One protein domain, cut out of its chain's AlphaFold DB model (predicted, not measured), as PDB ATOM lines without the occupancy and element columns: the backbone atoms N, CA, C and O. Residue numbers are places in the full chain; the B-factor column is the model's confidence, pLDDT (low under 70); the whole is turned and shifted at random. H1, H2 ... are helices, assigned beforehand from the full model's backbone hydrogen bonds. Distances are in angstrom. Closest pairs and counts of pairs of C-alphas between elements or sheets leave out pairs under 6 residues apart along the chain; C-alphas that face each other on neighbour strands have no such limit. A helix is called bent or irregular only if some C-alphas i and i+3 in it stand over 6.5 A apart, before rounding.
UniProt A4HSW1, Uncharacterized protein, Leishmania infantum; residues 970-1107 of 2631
ATOM      1  N   ASN A 970     202.995 144.137 118.539       66.60
ATOM      2  CA  ASN A 970     202.087 144.695 117.541       66.60
ATOM      3  C   ASN A 970     202.712 145.928 116.851       66.60
ATOM      4  O   ASN A 970     202.474 147.066 117.263       66.60
ATOM      5  N   PRO A 971     203.492 145.752 115.767       67.73
ATOM      6  CA  PRO A 971     204.196 146.856 115.107       67.73
ATOM      7  C   PRO A 971     203.280 147.900 114.448       67.73
ATOM      8  O   PRO A 971     203.773 148.975 114.098       67.73
ATOM      9  N   HIS A 972     201.979 147.614 114.316       71.25
ATOM     10  CA  HIS A 972     200.954 148.488 113.736       71.25
ATOM     11  C   HIS A 972     199.889 148.932 114.759       71.25
ATOM     12  O   HIS A 972     198.824 149.403 114.372       71.25
ATOM     13  N   TRP A 973     200.169 148.850 116.067       73.91
ATOM     14  CA  TRP A 973     199.238 149.253 117.137       73.91
ATOM     15  C   TRP A 973     198.640 150.663 116.940       73.91
ATOM     16  O   TRP A 973     197.482 150.908 117.267       73.91
ATOM     17  N   TYR A 974     199.411 151.583 116.352       74.00
ATOM     18  CA  TYR A 974     199.013 152.970 116.095       74.00
ATOM     19  C   TYR A 974     198.009 153.135 114.937       74.00
ATOM     20  O   TYR A 974     197.467 154.222 114.778       74.00
ATOM     21  N   THR A 975     197.739 152.089 114.143       73.07
ATOM     22  CA  THR A 975     196.650 152.071 113.144       73.07
ATOM     23  C   THR A 975     195.377 151.403 113.676       73.07
ATOM     24  O   THR A 975     194.409 151.261 112.936       73.07
ATOM     25  N   GLN A 976     195.380 150.955 114.937       68.67
ATOM     26  CA  GLN A 976     194.229 150.369 115.643       68.67
ATOM     27  C   GLN A 976     193.595 151.355 116.645       68.67
ATOM     28  O   GLN A 976     192.663 151.007 117.367       68.67
ATOM     29  N   LEU A 977     194.106 152.589 116.684       69.94
ATOM     30  CA  LEU A 977     193.587 153.726 117.438       69.94
ATOM     31  C   LEU A 977     193.370 154.902 116.482       69.94
ATOM     32  O   LEU A 977     194.056 155.018 115.466       69.94
ATOM     33  N   ASP A 978     192.459 155.804 116.842       71.94
ATOM     34  CA  ASP A 978     192.306 157.083 116.150       71.94
ATOM     35  C   ASP A 978     193.635 157.870 116.238       71.94
ATOM     36  O   ASP A 978     194.218 157.977 117.319       71.94
ATOM     37  N   VAL A 979     194.117 158.451 115.130       71.10
ATOM     38  CA  VAL A 979     195.414 159.173 115.061       71.10
ATOM     39  C   VAL A 979     195.663 160.141 116.239       71.10
ATOM     40  O   VAL A 979     196.732 160.049 116.846       71.10
ATOM     41  N   PRO A 980     194.722 161.025 116.646       71.82
ATOM     42  CA  PRO A 980     194.940 161.899 117.803       71.82
ATOM     43  C   PRO A 980     195.035 161.154 119.145       71.82
ATOM     44  O   PRO A 980     195.661 161.669 120.066       71.82
ATOM     45  N   GLU A 981     194.451 159.961 119.283       73.12
ATOM     46  CA  GLU A 981     194.569 159.144 120.498       73.12
ATOM     47  C   GLU A 981     195.902 158.395 120.552       73.12
ATOM     48  O   GLU A 981     196.516 158.331 121.617       73.12
ATOM     49  N   ALA A 982     196.397 157.902 119.409       79.25
ATOM     50  CA  ALA A 982     197.769 157.411 119.292       79.25
ATOM     51  C   ALA A 982     198.787 158.531 119.596       79.25
ATOM     52  O   ALA A 982     199.773 158.295 120.294       79.25
ATOM     53  N   GLY A 983     198.509 159.762 119.147       78.80
ATOM     54  CA  GLY A 983     199.290 160.959 119.465       78.80
ATOM     55  C   GLY A 983     199.290 161.311 120.958       78.80
ATOM     56  O   GLY A 983     200.359 161.367 121.566       78.80
ATOM     57  N   ASP A 984     198.116 161.493 121.574       76.07
ATOM     58  CA  ASP A 984     197.989 161.759 123.019       76.07
ATOM     59  C   ASP A 984     198.750 160.698 123.850       76.07
ATOM     60  O   ASP A 984     199.513 161.039 124.754       76.07
ATOM     61  N   LEU A 985     198.618 159.417 123.489       77.09
ATOM     62  CA  LEU A 985     199.285 158.281 124.136       77.09
ATOM     63  C   LEU A 985     200.819 158.309 123.963       77.09
ATOM     64  O   LEU A 985     201.545 158.026 124.919       77.09
ATOM     65  N   CYS A 986     201.331 158.700 122.792       81.47
ATOM     66  CA  CYS A 986     202.766 158.922 122.582       81.47
ATOM     67  C   CYS A 986     203.310 160.098 123.412       81.47
ATOM     68  O   CYS A 986     204.378 159.964 124.014       81.47
ATOM     69  N   LEU A 987     202.586 161.221 123.489       80.25
ATOM     70  CA  LEU A 987     202.970 162.371 124.323       80.25
ATOM     71  C   LEU A 987     202.974 162.016 125.812       80.25
ATOM     72  O   LEU A 987     203.852 162.460 126.547       80.25
ATOM     73  N   ASP A 988     202.022 161.196 126.254       75.28
ATOM     74  CA  ASP A 988     201.954 160.716 127.631       75.28
ATOM     75  C   ASP A 988     203.148 159.817 127.983       75.28
ATOM     76  O   ASP A 988     203.748 159.990 129.044       75.28
ATOM     77  N   ALA A 989     203.533 158.888 127.100       80.31
ATOM     78  CA  ALA A 989     204.726 158.062 127.294       80.31
ATOM     79  C   ALA A 989     206.006 158.917 127.315       80.31
ATOM     80  O   ALA A 989     206.873 158.716 128.164       80.31
ATOM     81  N   MET A 990     206.102 159.922 126.437       80.34
ATOM     82  CA  MET A 990     207.212 160.877 126.443       80.34
ATOM     83  C   MET A 990     207.229 161.780 127.686       80.34
ATOM     84  O   MET A 990     208.315 162.118 128.142       80.34
ATOM     85  N   GLU A 991     206.079 162.125 128.287       78.74
ATOM     86  CA  GLU A 991     206.036 162.873 129.559       78.74
ATOM     87  C   GLU A 991     206.695 162.069 130.691       78.74
ATOM     88  O   GLU A 991     207.394 162.656 131.512       78.74
ATOM     89  N   VAL A 992     206.566 160.735 130.696       76.69
ATOM     90  CA  VAL A 992     207.300 159.877 131.645       76.69
ATOM     91  C   VAL A 992     208.808 159.904 131.377       76.69
ATOM     92  O   VAL A 992     209.591 160.031 132.316       76.69
ATOM     93  N   LEU A 993     209.225 159.807 130.110       78.64
ATOM     94  CA  LEU A 993     210.647 159.796 129.743       78.64
ATOM     95  C   LEU A 993     211.349 161.124 130.082       78.64
ATOM     96  O   LEU A 993     212.454 161.102 130.619       78.64
ATOM     97  N   CYS A 994     210.696 162.269 129.849       76.07
ATOM     98  CA  CYS A 994     211.247 163.600 130.142       76.07
ATOM     99  C   CYS A 994     211.632 163.824 131.617       76.07
ATOM    100  O   CYS A 994     212.459 164.690 131.886       76.07
ATOM    101  N   HIS A 995     211.061 163.066 132.561       69.67
ATOM    102  CA  HIS A 995     211.316 163.213 133.999       69.67
ATOM    103  C   HIS A 995     212.315 162.183 134.569       69.67
ATOM    104  O   HIS A 995     212.358 161.981 135.782       69.67
ATOM    105  N   GLY A 996     213.142 161.539 133.734       68.28
ATOM    106  CA  GLY A 996     214.250 160.718 134.247       68.28
ATOM    107  C   GLY A 996     215.122 159.970 133.235       68.28
ATOM    108  O   GLY A 996     216.135 159.412 133.646       68.28
ATOM    109  N   ALA A 997     214.760 159.931 131.950       73.63
ATOM    110  CA  ALA A 997     215.558 159.283 130.909       73.63
ATOM    111  C   ALA A 997     216.538 160.258 130.231       73.63
ATOM    112  O   ALA A 997     216.306 161.467 130.202       73.63
ATOM    113  N   ASP A 998     217.576 159.707 129.594       80.63
ATOM    114  CA  ASP A 998     218.495 160.435 128.709       80.63
ATOM    115  C   ASP A 998     217.706 161.288 127.676       80.63
ATOM    116  O   ASP A 998     216.912 160.740 126.889       80.63
ATOM    117  N   PRO A 999     217.911 162.621 127.631       80.00
ATOM    118  CA  PRO A 999     217.313 163.514 126.638       80.00
ATOM    119  C   PRO A 999     217.504 163.051 125.186       80.00
ATOM    120  O   PRO A 999     216.590 163.213 124.369       80.00
ATOM    121  N   TRP A1000     218.629 162.408 124.852       83.87
ATOM    122  CA  TRP A1000     218.867 161.827 123.528       83.87
ATOM    123  C   TRP A1000     217.977 160.626 123.243       83.87
ATOM    124  O   TRP A1000     217.532 160.460 122.104       83.87
ATOM    125  N   MET A1001     217.671 159.792 124.239       82.39
ATOM    126  CA  MET A1001     216.713 158.700 124.057       82.39
ATOM    127  C   MET A1001     215.328 159.274 123.746       82.39
ATOM    128  O   MET A1001     214.702 158.877 122.764       82.39
ATOM    129  N   THR A1002     214.896 160.273 124.514       84.12
ATOM    130  CA  THR A1002     213.593 160.931 124.339       84.12
ATOM    131  C   THR A1002     213.481 161.636 122.976       84.12
ATOM    132  O   THR A1002     212.454 161.520 122.305       84.12
ATOM    133  N   LEU A1003     214.561 162.261 122.489       85.36
ATOM    134  CA  LEU A1003     214.657 162.810 121.127       85.36
ATOM    135  C   LEU A1003     214.563 161.725 120.034       85.36
ATOM    136  O   LEU A1003     213.927 161.932 119.000       85.36
ATOM    137  N   ASN A1004     215.181 160.559 120.238       83.66
ATOM    138  CA  ASN A1004     215.102 159.448 119.283       83.66
ATOM    139  C   ASN A1004     213.697 158.818 119.241       83.66
ATOM    140  O   ASN A1004     213.237 158.435 118.163       83.66
ATOM    141  N   VAL A1005     212.984 158.768 120.374       82.17
ATOM    142  CA  VAL A1005     211.554 158.404 120.414       82.17
ATOM    143  C   VAL A1005     210.726 159.427 119.639       82.17
ATOM    144  O   VAL A1005     209.972 159.034 118.751       82.17
ATOM    145  N   ALA A1006     210.935 160.723 119.884       82.99
ATOM    146  CA  ALA A1006     210.264 161.807 119.166       82.99
ATOM    147  C   ALA A1006     210.408 161.669 117.639       82.99
ATOM    148  O   ALA A1006     209.409 161.653 116.922       82.99
ATOM    149  N   ARG A1007     211.643 161.465 117.151       82.79
ATOM    150  CA  ARG A1007     211.940 161.218 115.726       82.79
ATOM    151  C   ARG A1007     211.250 159.964 115.180       82.79
ATOM    152  O   ARG A1007     210.813 159.973 114.035       82.79
ATOM    153  N   ARG A1008     211.124 158.885 115.962       81.28
ATOM    154  CA  ARG A1008     210.402 157.662 115.550       81.28
ATOM    155  C   ARG A1008     208.882 157.852 115.489       81.28
ATOM    156  O   ARG A1008     208.242 157.201 114.666       81.28
ATOM    157  N   VAL A1009     208.315 158.717 116.330       82.08
ATOM    158  CA  VAL A1009     206.884 159.067 116.331       82.08
ATOM    159  C   VAL A1009     206.545 159.971 115.139       82.08
ATOM    160  O   VAL A1009     205.569 159.703 114.434       82.08
ATOM    161  N   SER A1010     207.376 160.976 114.844       81.12
ATOM    162  CA  SER A1010     207.159 161.877 113.701       81.12
ATOM    163  C   SER A1010     207.510 161.257 112.346       81.12
ATOM    164  O   SER A1010     206.776 161.467 111.386       81.12
ATOM    165  N   ALA A1011     208.520 160.381 112.261       78.90
ATOM    166  CA  ALA A1011     208.790 159.582 111.054       78.90
ATOM    167  C   ALA A1011     207.723 158.502 110.764       78.90
ATOM    168  O   ALA A1011     207.742 157.881 109.704       78.90
ATOM    169  N   ARG A1012     206.789 158.262 111.698       75.42
ATOM    170  CA  ARG A1012     205.555 157.484 111.478       75.42
ATOM    171  C   ARG A1012     204.323 158.370 111.235       75.42
ATOM    172  O   ARG A1012     203.222 157.841 111.149       75.42
ATOM    173  N   HIS A1013     204.501 159.691 111.146       78.44
ATOM    174  CA  HIS A1013     203.449 160.700 110.973       78.44
ATOM    175  C   HIS A1013     202.314 160.640 112.018       78.44
ATOM    176  O   HIS A1013     201.184 161.027 111.733       78.44
ATOM    177  N   ILE A1014     202.605 160.183 113.244       80.16
ATOM    178  CA  ILE A1014     201.624 160.151 114.347       80.16
ATOM    179  C   ILE A1014     201.447 161.558 114.949       80.16
ATOM    180  O   ILE A1014     200.346 161.943 115.333       80.16
ATOM    181  N   ILE A1015     202.539 162.328 115.027       80.40
ATOM    182  CA  ILE A1015     202.586 163.735 115.457       80.40
ATOM    183  C   ILE A1015     203.596 164.452 114.559       80.40
ATOM    184  O   ILE A1015     204.643 163.884 114.248       80.40
ATOM    185  N   ASP A1016     203.306 165.688 114.157       81.71
ATOM    186  CA  ASP A1016     204.198 166.458 113.289       81.71
ATOM    187  C   ASP A1016     205.529 166.815 113.988       81.71
ATOM    188  O   ASP A1016     205.584 167.094 115.191       81.71
ATOM    189  N   GLY A1017     206.628 166.809 113.231       78.38
ATOM    190  CA  GLY A1017     207.984 167.009 113.741       78.38
ATOM    191  C   GLY A1017     208.201 168.390 114.361       78.38
ATOM    192  O   GLY A1017     208.925 168.506 115.354       78.38
ATOM    193  N   VAL A1018     207.542 169.425 113.829       79.86
ATOM    194  CA  VAL A1018     207.629 170.803 114.345       79.86
ATOM    195  C   VAL A1018     206.862 170.952 115.665       79.86
ATOM    196  O   VAL A1018     207.391 171.517 116.620       79.86
ATOM    197  N   GLU A1019     205.655 170.386 115.784       79.43
ATOM    198  CA  GLU A1019     204.914 170.418 117.055       79.43
ATOM    199  C   GLU A1019     205.609 169.590 118.142       79.43
ATOM    200  O   GLU A1019     205.730 170.039 119.284       79.43
ATOM    201  N   MET A1020     206.129 168.411 117.787       84.89
ATOM    202  CA  MET A1020     206.830 167.527 118.719       84.89
ATOM    203  C   MET A1020     208.122 168.153 119.270       84.89
ATOM    204  O   MET A1020     208.383 168.089 120.471       84.89
ATOM    205  N   SER A1021     208.932 168.780 118.413       82.38
ATOM    206  CA  SER A1021     210.175 169.447 118.831       82.38
ATOM    207  C   SER A1021     209.908 170.657 119.732       82.38
ATOM    208  O   SER A1021     210.580 170.816 120.753       82.38
ATOM    209  N   LEU A1022     208.881 171.457 119.427       79.27
ATOM    210  CA  LEU A1022     208.434 172.565 120.278       79.27
ATOM    211  C   LEU A1022     207.853 172.089 121.619       79.27
ATOM    212  O   LEU A1022     208.089 172.725 122.649       79.27
ATOM    213  N   TRP A1023     207.136 170.962 121.646       83.67
ATOM    214  CA  TRP A1023     206.651 170.344 122.885       83.67
ATOM    215  C   TRP A1023     207.811 169.881 123.775       83.67
ATOM    216  O   TRP A1023     207.810 170.164 124.975       83.67
ATOM    217  N   LEU A1024     208.827 169.240 123.181       84.30
ATOM    218  CA  LEU A1024     210.038 168.784 123.873       84.30
ATOM    219  C   LEU A1024     210.820 169.954 124.479       84.30
ATOM    220  O   LEU A1024     211.163 169.913 125.660       84.30
ATOM    221  N   LEU A1025     211.045 171.024 123.705       80.91
ATOM    222  CA  LEU A1025     211.801 172.198 124.158       80.91
ATOM    223  C   LEU A1025     211.192 172.830 125.424       80.91
ATOM    224  O   LEU A1025     211.915 173.292 126.300       80.91
ATOM    225  N   ASN A1026     209.862 172.803 125.548       78.36
ATOM    226  CA  ASN A1026     209.123 173.338 126.696       78.36
ATOM    227  C   ASN A1026     209.074 172.402 127.923       78.36
ATOM    228  O   ASN A1026     208.496 172.784 128.944       78.36
ATOM    229  N   ARG A1027     209.611 171.176 127.834       77.06
ATOM    230  CA  ARG A1027     209.447 170.120 128.855       77.06
ATOM    231  C   ARG A1027     210.715 169.374 129.263       77.06
ATOM    232  O   ARG A1027     210.650 168.581 130.195       77.06
ATOM    233  N   LEU A1028     211.857 169.641 128.635       75.21
ATOM    234  CA  LEU A1028     213.155 169.203 129.153       75.21
ATOM    235  C   LEU A1028     213.404 169.857 130.525       75.21
ATOM    236  O   LEU A1028     213.544 171.081 130.616       75.21
ATOM    237  N   ASP A1029     213.419 169.047 131.587       68.19
ATOM    238  CA  ASP A1029     213.756 169.460 132.954       68.19
ATOM    239  C   ASP A1029     215.240 169.185 133.260       68.19
ATOM    240  O   ASP A1029     215.746 168.111 132.935       68.19
ATOM    241  N   PRO A1030     215.956 170.114 133.921       61.28
ATOM    242  CA  PRO A1030     217.389 169.980 134.180       61.28
ATOM    243  C   PRO A1030     217.729 169.088 135.393       61.28
ATOM    244  O   PRO A1030     218.840 169.169 135.900       61.28
ATOM    245  N   SER A1031     216.800 168.277 135.920       55.97
ATOM    246  CA  SER A1031     216.956 167.669 137.256       55.97
ATOM    247  C   SER A1031     218.004 166.553 137.356       55.97
ATOM    248  O   SER A1031     218.515 166.327 138.452       55.97
ATOM    249  N   HIS A1032     218.323 165.862 136.252       61.77
ATOM    250  CA  HIS A1032     219.242 164.705 136.251       61.77
ATOM    251  C   HIS A1032     220.271 164.682 135.105       61.77
ATOM    252  O   HIS A1032     221.337 164.107 135.279       61.77
ATOM    253  N   HIS A1033     219.983 165.324 133.967       70.92
ATOM    254  CA  HIS A1033     220.831 165.332 132.764       70.92
ATOM    255  C   HIS A1033     220.986 166.767 132.236       70.92
ATOM    256  O   HIS A1033     220.450 167.118 131.183       70.92
ATOM    257  N   THR A1034     221.627 167.649 133.017       72.95
ATOM    258  CA  THR A1034     221.695 169.095 132.715       72.95
ATOM    259  C   THR A1034     222.301 169.377 131.350       72.95
ATOM    260  O   THR A1034     221.781 170.208 130.601       72.95
ATOM    261  N   ASP A1035     223.389 168.688 131.019       78.35
ATOM    262  CA  ASP A1035     224.215 169.047 129.875       78.35
ATOM    263  C   ASP A1035     223.771 168.315 128.607       78.35
ATOM    264  O   ASP A1035     223.716 168.948 127.552       78.35
ATOM    265  N   GLU A1036     223.280 167.071 128.686       81.32
ATOM    266  CA  GLU A1036     222.580 166.449 127.555       81.32
ATOM    267  C   GLU A1036     221.268 167.177 127.235       81.32
ATOM    268  O   GLU A1036     220.950 167.360 126.060       81.32
ATOM    269  N   ALA A1037     220.524 167.658 128.241       80.29
ATOM    270  CA  ALA A1037     219.307 168.442 128.012       80.29
ATOM    271  C   ALA A1037     219.622 169.779 127.330       80.29
ATOM    272  O   ALA A1037     218.915 170.170 126.399       80.29
ATOM    273  N   ARG A1038     220.709 170.454 127.733       83.54
ATOM    274  CA  ARG A1038     221.227 171.655 127.059       83.54
ATOM    275  C   ARG A1038     221.683 171.371 125.633       83.54
ATOM    276  O   ARG A1038     221.373 172.162 124.750       83.54
ATOM    277  N   GLU A1039     222.386 170.269 125.391       84.81
ATOM    278  CA  GLU A1039     222.892 169.884 124.067       84.81
ATOM    279  C   GLU A1039     221.744 169.533 123.103       84.81
ATOM    280  O   GLU A1039     221.692 170.026 121.974       84.81
ATOM    281  N   VAL A1040     220.763 168.752 123.569       85.91
ATOM    282  CA  VAL A1040     219.538 168.424 122.820       85.91
ATOM    283  C   VAL A1040     218.700 169.674 122.565       85.91
ATOM    284  O   VAL A1040     218.255 169.874 121.435       85.91
ATOM    285  N   ALA A1041     218.519 170.545 123.564       85.87
ATOM    286  CA  ALA A1041     217.824 171.816 123.384       85.87
ATOM    287  C   ALA A1041     218.557 172.730 122.391       85.87
ATOM    288  O   ALA A1041     217.900 173.308 121.529       85.87
ATOM    289  N   ARG A1042     219.898 172.795 122.422       86.81
ATOM    290  CA  ARG A1042     220.707 173.528 121.433       86.81
ATOM    291  C   ARG A1042     220.472 173.027 120.013       86.81
ATOM    292  O   ARG A1042     220.201 173.838 119.130       86.81
ATOM    293  N   LYS A1043     220.518 171.711 119.772       86.46
ATOM    294  CA  LYS A1043     220.305 171.162 118.417       86.46
ATOM    295  C   LYS A1043     218.847 171.264 117.957       86.46
ATOM    296  O   LYS A1043     218.621 171.620 116.806       86.46
ATOM    297  N   LEU A1044     217.865 171.036 118.836       85.63
ATOM    298  CA  LEU A1044     216.447 171.276 118.530       85.63
ATOM    299  C   LEU A1044     216.179 172.746 118.196       85.63
ATOM    300  O   LEU A1044     215.493 173.037 117.220       85.63
ATOM    301  N   PHE A1045     216.731 173.669 118.984       86.29
ATOM    302  CA  PHE A1045     216.533 175.097 118.783       86.29
ATOM    303  C   PHE A1045     217.210 175.595 117.500       86.29
ATOM    304  O   PHE A1045     216.570 176.301 116.726       86.29
ATOM    305  N   ARG A1046     218.452 175.177 117.213       86.50
ATOM    306  CA  ARG A1046     219.128 175.521 115.949       86.50
ATOM    307  C   ARG A1046     218.398 174.943 114.730       86.50
ATOM    308  O   ARG A1046     218.222 175.677 113.769       86.50
ATOM    309  N   TRP A1047     217.878 173.713 114.798       86.30
ATOM    310  CA  TRP A1047     217.040 173.136 113.730       86.30
ATOM    311  C   TRP A1047     215.741 173.933 113.509       86.30
ATOM    312  O   TRP A1047     215.396 174.281 112.382       86.30
ATOM    313  N   LEU A1048     215.046 174.309 114.590       84.96
ATOM    314  CA  LEU A1048     213.850 175.157 114.520       84.96
ATOM    315  C   LEU A1048     214.155 176.565 113.971       84.96
ATOM    316  O   LEU A1048     213.339 177.132 113.243       84.96
ATOM    317  N   LEU A1049     215.310 177.143 114.308       85.05
ATOM    318  CA  LEU A1049     215.676 178.492 113.882       85.05
ATOM    319  C   LEU A1049     216.183 178.532 112.432       85.05
ATOM    320  O   LEU A1049     215.749 179.410 111.691       85.05
ATOM    321  N   VAL A1050     217.064 177.603 112.046       82.75
ATOM    322  CA  VAL A1050     217.793 177.596 110.764       82.75
ATOM    323  C   VAL A1050     217.064 176.784 109.695       82.75
ATOM    324  O   VAL A1050     216.749 177.328 108.643       82.75
ATOM    325  N   ASP A1051     216.763 175.511 109.964       82.02
ATOM    326  CA  ASP A1051     216.254 174.581 108.942       82.02
ATOM    327  C   ASP A1051     214.734 174.700 108.742       82.02
ATOM    328  O   ASP A1051     214.235 174.609 107.623       82.02
ATOM    329  N   VAL A1052     213.980 174.924 109.826       80.50
ATOM    330  CA  VAL A1052     212.519 175.146 109.775       80.50
ATOM    331  C   VAL A1052     212.178 176.625 109.555       80.50
ATOM    332  O   VAL A1052     211.119 176.944 109.012       80.50
ATOM    333  N   GLY A1053     213.045 177.549 109.979       81.64
ATOM    334  CA  GLY A1053     212.789 178.985 109.868       81.64
ATOM    335  C   GLY A1053     211.615 179.467 110.732       81.64
ATOM    336  O   GLY A1053     210.827 180.296 110.286       81.64
ATOM    337  N   VAL A1054     211.472 178.980 111.973       81.84
ATOM    338  CA  VAL A1054     210.371 179.352 112.901       81.84
ATOM    339  C   VAL A1054     210.281 180.864 113.165       81.84
ATOM    340  O   VAL A1054     209.208 181.369 113.484       81.84
ATOM    341  N   HIS A1055     211.386 181.598 113.005       83.29
ATOM    342  CA  HIS A1055     211.419 183.059 113.094       83.29
ATOM    343  C   HIS A1055     210.955 183.764 111.800       83.29
ATOM    344  O   HIS A1055     210.492 184.899 111.853       83.29
ATOM    345  N   VAL A1056     211.009 183.082 110.653       83.41
ATOM    346  CA  VAL A1056     210.568 183.587 109.341       83.41
ATOM    347  C   VAL A1056     209.090 183.268 109.088       83.41
ATOM    348  O   VAL A1056     208.380 184.084 108.513       83.41
ATOM    349  N   GLN A1057     208.599 182.104 109.532       80.99
ATOM    350  CA  GLN A1057     207.228 181.641 109.269       80.99
ATOM    351  C   GLN A1057     206.178 182.255 110.229       80.99
ATOM    352  O   GLN A1057     206.117 181.843 111.393       80.99
ATOM    353  N   PRO A1058     205.251 183.119 109.755       79.07
ATOM    354  CA  PRO A1058     204.246 183.765 110.609       79.07
ATOM    355  C   PRO A1058     203.377 182.836 111.485       79.07
ATOM    356  O   PRO A1058     203.190 183.155 112.661       79.07
ATOM    357  N   PRO A1059     202.863 181.670 111.022       77.56
ATOM    358  CA  PRO A1059     202.018 180.819 111.873       77.56
ATOM    359  C   PRO A1059     202.775 180.170 113.047       77.56
ATOM    360  O   PRO A1059     202.144 179.660 113.978       77.56
ATOM    361  N   LEU A1060     204.113 180.183 113.026       77.98
ATOM    362  CA  LEU A1060     204.961 179.593 114.063       77.98
ATOM    363  C   LEU A1060     205.484 180.626 115.078       77.98
ATOM    364  O   LEU A1060     205.899 180.230 116.168       77.98
ATOM    365  N   HIS A1061     205.375 181.932 114.794       83.83
ATOM    366  CA  HIS A1061     205.851 183.029 115.659       83.83
ATOM    367  C   HIS A1061     205.354 182.939 117.111       83.83
ATOM    368  O   HIS A1061     206.111 183.212 118.044       83.83
ATOM    369  N   ARG A1062     204.116 182.469 117.318       79.75
ATOM    370  CA  ARG A1062     203.499 182.236 118.643       79.75
ATOM    371  C   ARG A1062     204.315 181.335 119.582       79.75
ATOM    372  O   ARG A1062     204.119 181.368 120.797       79.75
ATOM    373  N   HIS A1063     205.222 180.524 119.037       78.69
ATOM    374  CA  HIS A1063     206.040 179.572 119.791       78.69
ATOM    375  C   HIS A1063     207.404 180.134 120.226       78.69
ATOM    376  O   HIS A1063     208.054 179.540 121.088       78.69
ATOM    377  N   LEU A1064     207.813 181.301 119.713       81.71
ATOM    378  CA  LEU A1064     209.091 181.944 120.052       81.71
ATOM    379  C   LEU A1064     209.145 182.427 121.508       81.71
ATOM    380  O   LEU A1064     210.176 182.296 122.161       81.71
ATOM    381  N   VAL A1065     208.033 182.936 122.054       83.66
ATOM    382  CA  VAL A1065     207.956 183.386 123.458       83.66
ATOM    383  C   VAL A1065     208.072 182.213 124.453       83.66
ATOM    384  O   VAL A1065     208.857 182.318 125.401       83.66
ATOM    385  N   PRO A1066     207.369 181.074 124.268       79.14
ATOM    386  CA  PRO A1066     207.661 179.836 124.996       79.14
ATOM    387  C   PRO A1066     209.117 179.364 124.845       79.14
ATOM    388  O   PRO A1066     209.759 179.064 125.852       79.14
ATOM    389  N   ALA A1067     209.668 179.360 123.624       80.94
ATOM    390  CA  ALA A1067     211.045 178.929 123.375       80.94
ATOM    391  C   ALA A1067     212.083 179.807 124.097       80.94
ATOM    392  O   ALA A1067     212.977 179.272 124.749       80.94
ATOM    393  N   ALA A1068     211.930 181.135 124.082       84.75
ATOM    394  CA  ALA A1068     212.790 182.052 124.832       84.75
ATOM    395  C   ALA A1068     212.758 181.758 126.342       84.75
ATOM    396  O   ALA A1068     213.808 181.639 126.971       84.75
ATOM    397  N   ARG A1069     211.566 181.547 126.924       83.36
ATOM    398  CA  ARG A1069     211.436 181.139 128.336       83.36
ATOM    399  C   ARG A1069     212.112 179.796 128.626       83.36
ATOM    400  O   ARG A1069     212.706 179.651 129.691       83.36
ATOM    401  N   ALA A1070     212.061 178.836 127.701       79.13
ATOM    402  CA  ALA A1070     212.754 177.556 127.839       79.13
ATOM    403  C   ALA A1070     214.288 177.707 127.795       79.13
ATOM    404  O   ALA A1070     214.971 177.164 128.660       79.13
ATOM    405  N   LEU A1071     214.826 178.500 126.858       83.44
ATOM    406  CA  LEU A1071     216.263 178.803 126.772       83.44
ATOM    407  C   LEU A1071     216.779 179.486 128.050       83.44
ATOM    408  O   LEU A1071     217.801 179.067 128.593       83.44
ATOM    409  N   ILE A1072     216.033 180.462 128.586       82.82
ATOM    410  CA  ILE A1072     216.336 181.112 129.875       82.82
ATOM    411  C   ILE A1072     216.346 180.079 131.010       82.82
ATOM    412  O   ILE A1072     217.284 180.048 131.803       82.82
ATOM    413  N   ARG A1073     215.343 179.191 131.068       80.92
ATOM    414  CA  ARG A1073     215.214 178.159 132.115       80.92
ATOM    415  C   ARG A1073     216.323 177.098 132.078       80.92
ATOM    416  O   ARG A1073     216.617 176.510 133.112       80.92
ATOM    417  N   LEU A1074     216.931 176.857 130.914       79.05
ATOM    418  CA  LEU A1074     218.065 175.935 130.731       79.05
ATOM    419  C   LEU A1074     219.443 176.627 130.838       79.05
ATOM    420  O   LEU A1074     220.470 175.947 130.937       79.05
ATOM    421  N   GLY A1075     219.479 177.965 130.841       81.38
ATOM    422  CA  GLY A1075     220.707 178.768 130.884       81.38
ATOM    423  C   GLY A1075     221.440 178.891 129.541       81.38
ATOM    424  O   GLY A1075     222.651 179.086 129.529       81.38
ATOM    425  N   LEU A1076     220.737 178.760 128.411       84.94
ATOM    426  CA  LEU A1076     221.314 178.822 127.060       84.94
ATOM    427  C   LEU A1076     221.322 180.263 126.519       84.94
ATOM    428  O   LEU A1076     220.458 180.653 125.735       84.94
ATOM    429  N   GLN A1077     222.281 181.079 126.971       81.68
ATOM    430  CA  GLN A1077     222.344 182.504 126.610       81.68
ATOM    431  C   GLN A1077     222.871 182.801 125.196       81.68
ATOM    432  O   GLN A1077     222.444 183.792 124.603       81.68
ATOM    433  N   GLU A1078     223.755 181.979 124.625       82.99
ATOM    434  CA  GLU A1078     224.228 182.168 123.239       82.99
ATOM    435  C   GLU A1078     223.090 181.935 122.231       82.99
ATOM    436  O   GLU A1078     222.892 182.708 121.292       82.99
ATOM    437  N   GLU A1079     222.258 180.925 122.480       87.07
ATOM    438  CA  GLU A1079     221.015 180.677 121.745       87.07
ATOM    439  C   GLU A1079     219.981 181.781 121.975       87.07
ATOM    440  O   GLU A1079     219.254 182.139 121.052       87.07
ATOM    441  N   LEU A1080     219.920 182.358 123.179       87.16
ATOM    442  CA  LEU A1080     219.027 183.479 123.472       87.16
ATOM    443  C   LEU A1080     219.448 184.758 122.729       87.16
ATOM    444  O   LEU A1080     218.584 185.488 122.246       87.16
ATOM    445  N   SER A1081     220.753 185.026 122.605       85.01
ATOM    446  CA  SER A1081     221.257 186.190 121.866       85.01
ATOM    447  C   SER A1081     221.145 186.004 120.351       85.01
ATOM    448  O   SER A1081     220.723 186.930 119.664       85.01
ATOM    449  N   THR A1082     221.399 184.803 119.821       87.33
ATOM    450  CA  THR A1082     221.142 184.498 118.400       87.33
ATOM    451  C   THR A1082     219.651 184.486 118.060       87.33
ATOM    452  O   THR A1082     219.286 184.987 117.000       87.33
ATOM    453  N   LEU A1083     218.771 184.031 118.962       86.75
ATOM    454  CA  LEU A1083     217.319 184.201 118.827       86.75
ATOM    455  C   LEU A1083     216.926 185.683 118.788       86.75
ATOM    456  O   LEU A1083     216.167 186.095 117.915       86.75
ATOM    457  N   TYR A1084     217.427 186.478 119.737       87.80
ATOM    458  CA  TYR A1084     217.126 187.904 119.834       87.80
ATOM    459  C   TYR A1084     217.578 188.662 118.580       87.80
ATOM    460  O   TYR A1084     216.791 189.416 118.009       87.80
ATOM    461  N   ASN A1085     218.793 188.390 118.097       86.38
ATOM    462  CA  ASN A1085     219.318 188.962 116.859       86.38
ATOM    463  C   ASN A1085     218.491 188.517 115.641       86.38
ATOM    464  O   ASN A1085     218.026 189.369 114.897       86.38
ATOM    465  N   ALA A1086     218.188 187.221 115.488       83.76
ATOM    466  CA  ALA A1086     217.375 186.730 114.369       83.76
ATOM    467  C   ALA A1086     215.948 187.317 114.352       83.76
ATOM    468  O   ALA A1086     215.383 187.533 113.278       83.76
ATOM    469  N   VAL A1087     215.364 187.606 115.523       81.96
ATOM    470  CA  VAL A1087     214.087 188.333 115.639       81.96
ATOM    471  C   VAL A1087     214.255 189.819 115.303       81.96
ATOM    472  O   VAL A1087     213.384 190.366 114.631       81.96
ATOM    473  N   LEU A1088     215.356 190.468 115.708       79.98
ATOM    474  CA  LEU A1088     215.674 191.855 115.331       79.98
ATOM    475  C   LEU A1088     215.867 192.015 113.817       79.98
ATOM    476  O   LEU A1088     215.226 192.879 113.217       79.98
ATOM    477  N   ASP A1089     216.681 191.158 113.200       83.15
ATOM    478  CA  ASP A1089     216.979 191.162 111.762       83.15
ATOM    479  C   ASP A1089     215.708 190.962 110.914       83.15
ATOM    480  O   ASP A1089     215.580 191.517 109.824       83.15
ATOM    481  N   ASN A1090     214.730 190.218 111.445       81.63
ATOM    482  CA  ASN A1090     213.454 189.915 110.793       81.63
ATOM    483  C   ASN A1090     212.261 190.704 111.373       81.63
ATOM    484  O   ASN A1090     211.113 190.309 111.164       81.63
ATOM    485  N   VAL A1091     212.488 191.830 112.071       76.87
ATOM    486  CA  VAL A1091     211.440 192.628 112.757       76.87
ATOM    487  C   VAL A1091     210.218 192.940 111.884       76.87
ATOM    488  O   VAL A1091     209.105 193.011 112.398       76.87
ATOM    489  N   PHE A1092     210.414 193.104 110.575       78.38
ATOM    490  CA  PHE A1092     209.366 193.424 109.603       78.38
ATOM    491  C   PHE A1092     208.375 192.276 109.326       78.38
ATOM    492  O   PHE A1092     207.316 192.530 108.755       78.38
ATOM    493  N   LEU A1093     208.686 191.035 109.722       80.56
ATOM    494  CA  LEU A1093     207.784 189.881 109.596       80.56
ATOM    495  C   LEU A1093     206.842 189.719 110.800       80.56
ATOM    496  O   LEU A1093     205.858 188.986 110.706       80.56
ATOM    497  N   PHE A1094     207.132 190.368 111.931       78.95
ATOM    498  CA  PHE A1094     206.387 190.195 113.178       78.95
ATOM    499  C   PHE A1094     205.247 191.203 113.323       78.95
ATOM    500  O   PHE A1094     205.400 192.391 113.039       78.95
ATOM    501  N   THR A1095     204.112 190.752 113.865       82.39
ATOM    502  CA  THR A1095     203.074 191.677 114.336       82.39
ATOM    503  C   THR A1095     203.576 192.461 115.550       82.39
ATOM    504  O   THR A1095     204.359 191.942 116.354       82.39
ATOM    505  N   SER A1096     203.117 193.707 115.704       77.79
ATOM    506  CA  SER A1096     203.520 194.582 116.817       77.79
ATOM    507  C   SER A1096     203.317 193.912 118.175       77.79
ATOM    508  O   SER A1096     204.239 193.890 118.977       77.79
ATOM    509  N   GLU A1097     202.179 193.242 118.386       76.09
ATOM    510  CA  GLU A1097     201.920 192.491 119.619       76.09
ATOM    511  C   GLU A1097     202.976 191.432 119.932       76.09
ATOM    512  O   GLU A1097     203.405 191.309 121.077       76.09
ATOM    513  N   HIS A1098     203.360 190.623 118.938       79.98
ATOM    514  CA  HIS A1098     204.313 189.537 119.153       79.98
ATOM    515  C   HIS A1098     205.713 190.091 119.387       79.98
ATOM    516  O   HIS A1098     206.425 189.574 120.245       79.98
ATOM    517  N   ARG A1099     206.080 191.173 118.692       78.87
ATOM    518  CA  ARG A1099     207.329 191.899 118.928       78.87
ATOM    519  C   ARG A1099     207.375 192.483 120.343       78.87
ATOM    520  O   ARG A1099     208.341 192.236 121.060       78.87
ATOM    521  N   ASP A1100     206.329 193.187 120.765       79.43
ATOM    522  CA  ASP A1100     206.263 193.840 122.075       79.43
ATOM    523  C   ASP A1100     206.197 192.810 123.212       79.43
ATOM    524  O   ASP A1100     206.924 192.932 124.198       79.43
ATOM    525  N   ALA A1101     205.418 191.733 123.062       80.40
ATOM    526  CA  ALA A1101     205.365 190.634 124.029       80.40
ATOM    527  C   ALA A1101     206.688 189.849 124.118       80.40
ATOM    528  O   ALA A1101     207.069 189.407 125.205       80.40
ATOM    529  N   PHE A1102     207.403 189.681 123.003       83.65
ATOM    530  CA  PHE A1102     208.714 189.029 122.975       83.65
ATOM    531  C   PHE A1102     209.795 189.893 123.636       83.65
ATOM    532  O   PHE A1102     210.523 189.404 124.499       83.65
ATOM    533  N   ILE A1103     209.848 191.190 123.308       82.30
ATOM    534  CA  ILE A1103     210.758 192.148 123.951       82.30
ATOM    535  C   ILE A1103     210.454 192.243 125.451       82.30
ATOM    536  O   ILE A1103     211.381 192.142 126.252       82.30
ATOM    537  N   HIS A1104     209.180 192.331 125.852       83.54
ATOM    538  CA  HIS A1104     208.783 192.390 127.264       83.54
ATOM    539  C   HIS A1104     209.276 191.174 128.064       83.54
ATOM    540  O   HIS A1104     209.670 191.325 129.217       83.54
ATOM    541  N   VAL A1105     209.291 189.969 127.487       83.30
ATOM    542  CA  VAL A1105     209.813 188.763 128.162       83.30
ATOM    543  C   VAL A1105     211.336 188.797 128.342       83.30
ATOM    544  O   VAL A1105     211.856 188.127 129.233       83.30
ATOM    545  N   LEU A1106     212.051 189.595 127.548       85.83
ATOM    546  CA  LEU A1106     213.506 189.750 127.609       85.83
ATOM    547  C   LEU A1106     213.973 191.044 128.299       85.83
ATOM    548  O   LEU A1106     215.173 191.193 128.515       85.83
ATOM    549  N   CYS A1107     213.075 191.957 128.688       85.49
ATOM    550  CA  CYS A1107     213.432 193.264 129.261       85.49
ATOM    551  C   CYS A1107     214.391 193.199 130.465       85.49
ATOM    552  O   CYS A1107     215.236 194.075 130.604       85.49
TER     553      CYS A1107
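What this domain is: This is residues 970 to 1107 of the 2631 residues of an uncharacterized protein of Leishmania infantum (UniProt A4HSW1). Built out from its longest helix, H4, this is an elongated slab of helices in two rows, H2, H4 and H6 in one and H1, H3, H5 and H7 in the other, with the chain zigzagging between the rows from end to end. The printed part has 138 residues with seven named helices, H1 to H7 in chain order, and no named strand; the class is all helix. It is compact, with a radius of gyration of the C-alphas of 16.0 A, and spans 49 by 32 by 22 A.

Where its parts are: Find C-alpha 1034 at (221.695, 169.095, 132.715); from there H4 runs 25.0 A to residue 1051. Before it come H3, residues 1017 to 1025, H2, residues 999 to 1010, and H1, residues 979 to 994, 22.3 A long. After it come H5, residues 1058 to 1074, 25.6 A, H6, residues 1077 to 1089, and H7, residues 1096 to 1106, ending at C-alpha 1106 (213.506, 189.750, 127.609). H5 is irregular, C-alphas 1059 and 1062 being 7.1 A apart, with a kink of 33 degrees near residue 1066.

How they stand to each other: Look first at H4, H5 and H6, an up-and-down bundle, each helix running against the one before. H4 and H5 only just touch, with 3 pairs of C-alphas within 8 A, closest Arg 1038 and Leu 1074, 6.5 A. H5 touches H7, closest C-alphas Val 1065 and Phe 1102, 5.7 A. H3 touches H2, closest C-alphas Ser 1010 and Gly 1017, 5.2 A. H1 and H2 form a hairpin at a shallow tilt of 6 degrees, opposite ways, closest C-alphas Leu 993 and Thr 1002, 6.3 A. Every O i to N i+4 pair is within hydrogen-bond range in H1, H2, H3, H4, H6 and H7; H5 has 8 of 13.

The domain as a whole: The C-alphas farthest apart, Asn 970 and Cys 1107, are 51.2 A apart. The printed part has no cut and no long link. Confidence is under 70 at residues 970 to 971, 976 to 977, 995 to 996 and 1029 to 1032.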